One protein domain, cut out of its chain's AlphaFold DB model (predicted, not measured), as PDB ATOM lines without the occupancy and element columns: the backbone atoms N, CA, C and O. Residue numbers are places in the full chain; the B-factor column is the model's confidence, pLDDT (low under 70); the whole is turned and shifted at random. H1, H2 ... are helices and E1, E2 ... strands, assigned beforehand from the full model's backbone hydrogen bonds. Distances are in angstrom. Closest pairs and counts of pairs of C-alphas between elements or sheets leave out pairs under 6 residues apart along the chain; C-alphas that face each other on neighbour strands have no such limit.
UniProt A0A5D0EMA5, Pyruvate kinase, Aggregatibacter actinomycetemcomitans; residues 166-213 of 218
ATOM      1  N   LEU A 166     -14.589 -32.078  50.961       93.75
ATOM      2  CA  LEU A 166     -14.136 -32.726  49.737       93.75
ATOM      3  C   LEU A 166     -15.185 -33.753  49.315       93.75
ATOM      4  O   LEU A 166     -15.764 -34.436  50.164       93.75
ATOM      5  N   TYR A 167     -15.417 -33.876  48.012       95.06
ATOM      6  CA  TYR A 167     -16.430 -34.771  47.456       95.06
ATOM      7  C   TYR A 167     -15.768 -35.993  46.841       95.06
ATOM      8  O   TYR A 167     -14.680 -35.886  46.293       95.06
ATOM      9  N   TYR A 168     -16.392 -37.159  46.926       90.75
ATOM     10  CA  TYR A 168     -15.842 -38.381  46.349       90.75
ATOM     11  C   TYR A 168     -16.941 -39.336  45.907       90.75
ATOM     12  O   TYR A 168     -18.078 -39.295  46.388       90.75
ATOM     13  N   LEU A 169     -16.568 -40.222  44.988       87.56
ATOM     14  CA  LEU A 169     -17.417 -41.315  44.547       87.56
ATOM     15  C   LEU A 169     -17.470 -42.392  45.635       87.56
ATOM     16  O   LEU A 169     -16.454 -42.990  45.989       87.56
ATOM     17  N   GLY A 170     -18.658 -42.641  46.173       83.88
ATOM     18  CA  GLY A 170     -18.908 -43.686  47.155       83.88
ATOM     19  C   GLY A 170     -19.768 -44.819  46.605       83.88
ATOM     20  O   GLY A 170     -20.479 -44.658  45.619       83.88
ATOM     21  N   SER A 171     -19.753 -45.949  47.310       78.31
ATOM     22  CA  SER A 171     -20.683 -47.061  47.088       78.31
ATOM     23  C   SER A 171     -21.655 -47.199  48.271       78.31
ATOM     24  O   SER A 171     -21.278 -46.947  49.427       78.31
ATOM     25  N   GLY A 172     -22.919 -47.510  47.974       74.75
ATOM     26  CA  GLY A 172     -23.970 -47.858  48.940       74.75
ATOM     27  C   GLY A 172     -24.132 -49.373  49.137       74.75
ATOM     28  O   GLY A 172     -23.486 -50.163  48.460       74.75
ATOM     29  N   LEU A 173     -25.035 -49.782  50.040       63.38
ATOM     30  CA  LEU A 173     -25.274 -51.198  50.395       63.38
ATOM     31  C   LEU A 173     -25.712 -52.083  49.212       63.38
ATOM     32  O   LEU A 173     -25.413 -53.269  49.209       63.38
ATOM     33  N   ASN A 174     -26.341 -51.496  48.189       62.66
ATOM     34  CA  ASN A 174     -26.742 -52.184  46.955       62.66
ATOM     35  C   ASN A 174     -25.845 -51.810  45.772       62.66
ATOM     36  O   ASN A 174     -26.328 -51.739  44.648       62.66
ATOM     37  N   GLN A 175     -24.592 -51.425  46.041       62.66
ATOM     38  CA  GLN A 175     -23.696 -50.905  45.013       62.66
ATOM     39  C   GLN A 175     -24.370 -49.758  44.226       62.66
ATOM     40  O   GLN A 175     -24.323 -49.664  43.011       62.66
ATOM     41  N   LYS A 176     -25.090 -48.847  44.884       74.12
ATOM     42  CA  LYS A 176     -25.484 -47.594  44.218       74.12
ATOM     43  C   LYS A 176     -24.247 -46.696  44.223       74.12
ATOM     44  O   LYS A 176     -23.648 -46.529  45.288       74.12
ATOM     45  N   LEU A 177     -23.856 -46.138  43.074       80.44
ATOM     46  CA  LEU A 177     -22.872 -45.055  43.056       80.44
ATOM     47  C   LEU A 177     -23.502 -43.830  43.711       80.44
ATOM     48  O   LEU A 177     -24.612 -43.431  43.361       80.44
ATOM     49  N   LEU A 178     -22.808 -43.269  44.690       87.94
ATOM     50  CA  LEU A 178     -23.289 -42.164  45.503       87.94
ATOM     51  C   LEU A 178     -22.273 -41.038  45.475       87.94
ATOM     52  O   LEU A 178     -21.065 -41.277  45.538       87.94
ATOM     53  N   VAL A 179     -22.769 -39.808  45.490       91.69
ATOM     54  CA  VAL A 179     -21.929 -38.673  45.853       91.69
ATOM     55  C   VAL A 179     -21.785 -38.650  47.369       91.69
ATOM     56  O   VAL A 179     -22.775 -38.522  48.090       91.69
ATOM     57  N   LYS A 180     -20.555 -38.779  47.859       92.56
ATOM     58  CA  LYS A 180     -20.233 -38.643  49.280       92.56
ATOM     59  C   LYS A 180     -19.354 -37.421  49.508       92.56
ATOM     60  O   LYS A 180     -18.712 -36.917  48.590       92.56
ATOM     61  N   SER A 181     -19.330 -36.959  50.750       93.38
ATOM     62  CA  SER A 181     -18.475 -35.862  51.190       93.38
ATOM     63  C   SER A 181     -17.775 -36.217  52.492       93.38
ATOM     64  O   SER A 181     -18.317 -36.950  53.321       93.38
ATOM     65  N   VAL A 182     -16.585 -35.668  52.685       92.88
ATOM     66  CA  VAL A 182     -15.841 -35.708  53.946       92.88
ATOM     67  C   VAL A 182     -15.394 -34.296  54.283       92.88
ATOM     68  O   VAL A 182     -15.155 -33.495  53.380       92.88
ATOM     69  N   ARG A 183     -15.293 -33.961  55.571       93.38
ATOM     70  CA  ARG A 183     -14.686 -32.689  55.969       93.38
ATOM     71  C   ARG A 183     -13.232 -32.669  55.523       93.38
ATOM     72  O   ARG A 183     -12.523 -33.651  55.715       93.38
ATOM     73  N   ALA A 184     -12.765 -31.543  54.999       89.38
ATOM     74  CA  ALA A 184     -11.392 -31.425  54.513       89.38
ATOM     75  C   ALA A 184     -10.354 -31.735  55.605       89.38
ATOM     76  O   ALA A 184      -9.322 -32.333  55.332       89.38
ATOM     77  N   LYS A 185     -10.647 -31.422  56.873       88.69
ATOM     78  CA  LYS A 185      -9.774 -31.756  58.016       88.69
ATOM     79  C   LYS A 185      -9.771 -33.240  58.396       88.69
ATOM     80  O   LYS A 185      -8.864 -33.683  59.085       88.69
ATOM     81  N   GLU A 186     -10.784 -33.985  57.970       89.31
ATOM     82  CA  GLU A 186     -11.013 -35.395  58.310       89.31
ATOM     83  C   GLU A 186     -10.800 -36.305  57.087       89.31
ATOM     84  O   GLU A 186     -11.191 -37.471  57.091       89.31
ATOM     85  N   HIS A 187     -10.212 -35.771  56.011       86.62
ATOM     86  CA  HIS A 187      -9.953 -36.540  54.807       86.62
ATOM     87  C   HIS A 187      -8.985 -37.691  55.094       86.62
ATOM     88  O   HIS A 187      -8.032 -37.580  55.868       86.62
ATOM     89  N   TYR A 188      -9.190 -38.802  54.400       85.12
ATOM     90  CA  TYR A 188      -8.186 -39.854  54.347       85.12
ATOM     91  C   TYR A 188      -7.024 -39.392  53.470       85.12
ATOM     92  O   TYR A 188      -7.217 -39.202  52.269       85.12
ATOM     93  N   HIS A 189      -5.837 -39.242  54.060       82.38
ATOM     94  CA  HIS A 189      -4.629 -38.808  53.351       82.38
ATOM     95  C   HIS A 189      -4.340 -39.692  52.133       82.38
ATOM     96  O   HIS A 189      -4.221 -39.196  51.020       82.38
ATOM     97  N   SER A 190      -4.413 -41.013  52.316       77.56
ATOM     98  CA  SER A 190      -4.259 -41.974  51.225       77.56
ATOM     99  C   SER A 190      -5.304 -41.793  50.124       77.56
ATOM    100  O   SER A 190      -5.013 -41.992  48.956       77.56
ATOM    101  N   ALA A 191      -6.539 -41.399  50.437       73.25
ATOM    102  CA  ALA A 191      -7.538 -41.153  49.399       73.25
ATOM    103  C   ALA A 191      -7.248 -39.868  48.599       73.25
ATOM    104  O   ALA A 191      -7.590 -39.813  47.421       73.25
ATOM    105  N   LEU A 192      -6.609 -38.869  49.216       82.25
ATOM    106  CA  LEU A 192      -6.177 -37.640  48.546       82.25
ATOM    107  C   LEU A 192      -4.971 -37.898  47.637       82.25
ATOM    108  O   LEU A 192      -5.016 -37.534  46.466       82.25
ATOM    109  N   GLU A 193      -3.962 -38.617  48.132       71.62
ATOM    110  CA  GLU A 193      -2.809 -39.061  47.332       71.62
ATOM    111  C   GLU A 193      -3.239 -39.896  46.116       71.62
ATOM    112  O   GLU A 193      -2.633 -39.829  45.052       71.62
ATOM    113  N   HIS A 194      -4.329 -40.658  46.255       70.69
ATOM    114  CA  HIS A 194      -4.889 -41.485  45.188       70.69
ATOM    115  C   HIS A 194      -5.915 -40.767  44.297       70.69
ATOM    116  O   HIS A 194      -6.640 -41.445  43.567       70.69
ATOM    117  N   GLY A 195      -6.036 -39.435  44.366       80.12
ATOM    118  CA  GLY A 195      -6.940 -38.673  43.497       80.12
ATOM    119  C   GLY A 195      -8.407 -39.104  43.621       80.12
ATOM    120  O   GLY A 195      -9.128 -39.174  42.629       80.12
ATOM    121  N   ARG A 196      -8.866 -39.462  44.826       80.94
ATOM    122  CA  ARG A 196     -10.255 -39.918  45.041       80.94
ATOM    123  C   ARG A 196     -11.222 -38.791  45.370       80.94
ATOM    124  O   ARG A 196     -12.425 -39.040  45.454       80.94
ATOM    125  N   TYR A 197     -10.712 -37.581  45.568       90.19
ATOM    126  CA  TYR A 197     -11.519 -36.415  45.882       90.19
ATOM    127  C   TYR A 197     -11.685 -35.495  44.677       90.19
ATOM    128  O   TYR A 197     -10.839 -35.422  43.790       90.19
ATOM    129  N   TYR A 198     -12.777 -34.745  44.705       92.44
ATOM    130  CA  TYR A 198     -13.155 -33.723  43.750       92.44
ATOM    131  C   TYR A 198     -13.512 -32.447  44.506       92.44
ATOM    132  O   TYR A 198     -13.979 -32.479  45.653       92.44
ATOM    133  N   LYS A 199     -13.316 -31.311  43.836       88.69
ATOM    134  CA  LYS A 199     -13.607 -29.982  44.387       88.69
ATOM    135  C   LYS A 199     -15.105 -29.733  44.584       88.69
ATOM    136  O   LYS A 199     -15.471 -28.903  45.410       88.69
ATOM    137  N   SER A 200     -15.971 -30.418  43.831       92.25
ATOM    138  CA  SER A 200     -17.414 -30.184  43.868       92.25
ATOM    139  C   SER A 200     -18.231 -31.471  43.772       92.25
ATOM    140  O   SER A 200     -17.786 -32.487  43.239       92.25
ATOM    141  N   LYS A 201     -19.466 -31.402  44.276       92.88
ATOM    142  CA  LYS A 201     -20.480 -32.447  44.108       92.88
ATOM    143  C   LYS A 201     -20.807 -32.680  42.631       92.88
ATOM    144  O   LYS A 201     -20.937 -33.833  42.231       92.88
ATOM    145  N   ASP A 202     -20.884 -31.614  41.838       91.12
ATOM    146  CA  ASP A 202     -21.205 -31.681  40.409       91.12
ATOM    147  C   ASP A 202     -20.144 -32.439  39.609       91.12
ATOM    148  O   ASP A 202     -20.496 -33.192  38.706       91.12
ATOM    149  N   ASP A 203     -18.867 -32.324  39.981       89.56
ATOM    150  CA  ASP A 203     -17.799 -33.126  39.374       89.56
ATOM    151  C   ASP A 203     -18.037 -34.626  39.618       89.56
ATOM    152  O   ASP A 203     -17.953 -35.433  38.695       89.56
ATOM    153  N   VAL A 204     -18.419 -35.012  40.842       89.81
ATOM    154  CA  VAL A 204     -18.741 -36.413  41.161       89.81
ATOM    155  C   VAL A 204     -20.002 -36.869  40.429       89.81
ATOM    156  O   VAL A 204     -20.037 -37.990  39.929       89.81
ATOM    157  N   ILE A 205     -21.026 -36.015  40.325       87.69
ATOM    158  CA  ILE A 205     -22.234 -36.305  39.541       87.69
ATOM    159  C   ILE A 205     -21.860 -36.540  38.081       87.69
ATOM    160  O   ILE A 205     -22.242 -37.561  37.521       87.69
ATOM    161  N   GLN A 206     -21.073 -35.650  37.480       82.00
ATOM    162  CA  GLN A 206     -20.639 -35.782  36.095       82.00
ATOM    163  C   GLN A 206     -19.849 -37.075  35.880       82.00
ATOM    164  O   GLN A 206     -20.083 -37.767  34.889       82.00
ATOM    165  N   VAL A 207     -18.987 -37.455  36.828       79.69
ATOM    166  CA  VAL A 207     -18.321 -38.762  36.821       79.69
ATOM    167  C   VAL A 207     -19.355 -39.895  36.861       79.69
ATOM    168  O   VAL A 207     -19.317 -40.764  35.997       79.69
ATOM    169  N   ILE A 208     -20.331 -39.882  37.776       79.75
ATOM    170  CA  ILE A 208     -21.373 -40.925  37.856       79.75
ATOM    171  C   ILE A 208     -22.189 -41.016  36.561       79.75
ATOM    172  O   ILE A 208     -22.444 -42.115  36.065       79.75
ATOM    173  N   GLU A 209     -22.595 -39.889  35.988       79.75
ATOM    174  CA  GLU A 209     -23.381 -39.848  34.755       79.75
ATOM    175  C   GLU A 209     -22.574 -40.349  33.551       79.75
ATOM    176  O   GLU A 209     -23.099 -41.090  32.721       79.75
ATOM    177  N   MET A 210     -21.278 -40.024  33.480       68.00
ATOM    178  CA  MET A 210     -20.366 -40.558  32.460       68.00
ATOM    179  C   MET A 210     -20.087 -42.057  32.642       68.00
ATOM    180  O   MET A 210     -19.924 -42.774  31.651       68.00
ATOM    181  N   LEU A 211     -20.047 -42.546  33.887       66.31
ATOM    182  CA  LEU A 211     -19.842 -43.962  34.207       66.31
ATOM    183  C   LEU A 211     -21.077 -44.815  33.904       66.31
ATOM    184  O   LEU A 211     -20.952 -45.920  33.380       66.31
ATOM    185  N   THR A 212     -22.263 -44.304  34.223       62.97
ATOM    186  CA  THR A 212     -23.525 -45.057  34.131       62.97
ATOM    187  C   THR A 212     -24.293 -44.813  32.834       62.97
ATOM    188  O   THR A 212     -25.190 -45.588  32.503       62.97
ATOM    189  N   GLY A 213     -23.997 -43.724  32.115       61.59
ATOM    190  CA  GLY A 213     -24.787 -43.270  30.968       61.59
ATOM    191  C   GLY A 213     -26.201 -42.801  31.336       61.59
ATOM    192  O   GLY A 213     -27.032 -42.604  30.450       61.59
TER     193      GLY A 213
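Overview. This is residues 166 to 213 of the 218 residues of the protein "Pyruvate kinase" of Aggregatibacter actinomycetemcomitans (UniProt A0A5D0EMA5). A two-stranded hairpin, E1 and E2, has the longer helix H2 packed over it, reaching both strands. After E2 the backbone swings away through the short helix H1, set off from E1 and H2, and comes back to pair briefly with E1 at residues 197 to 198. The printed part has 48 residues, with two named strands and then two named helices in the order E1, E2, H1, H2; the sheet, in the order E1 - E2, is antiparallel, and the class is mixed, helices and strands. The whole is compact, with a radius of gyration of the C-alphas of 10.8 A and spans of 32 by 22 by 17 A.

Along the chain. E1 is residues 166 to 171, 16.0 A long from first to last C-alpha, and begins with C-alpha 166 at (-14.136, -32.726, 49.737). E2 is residues 177 to 183, 19.7 A long. H1, residues 189 to 193, measures 6.3 A. H2 is residues 201 to 212, 16.4 A long, and ends with C-alpha 212 at (-23.525, -45.057, 34.131).

Arrangement. E1 and E2 form a hairpin, antiparallel at 143 degrees between their directions. N 168 and O 180 are within hydrogen-bond range at 2.9 A, and N 170 and O 178 at 2.8 A. Residues 167 to 168 of E1 also pair with residues 197 to 198, antiparallel. The closest C-alphas of E1 and H2 are those of Tyr 167 and Lys 201, 5.7 A apart. The closest of E2 and H2 are the C-alphas of Val 179 and Val 204, 6.1 A apart. H1 is apart from E1 and from H2. In H1 and H2 every O i to N i+4 pair is within hydrogen-bond range.

Size, cuts and confidence. The two C-alphas farthest apart are those of Lys 185 and Gly 213, 33.0 A. The printed part has no cut and no long link. The mean pLDDT of the printed part is 82.3; residues 173 to 175 and 210 to 213 are under 70.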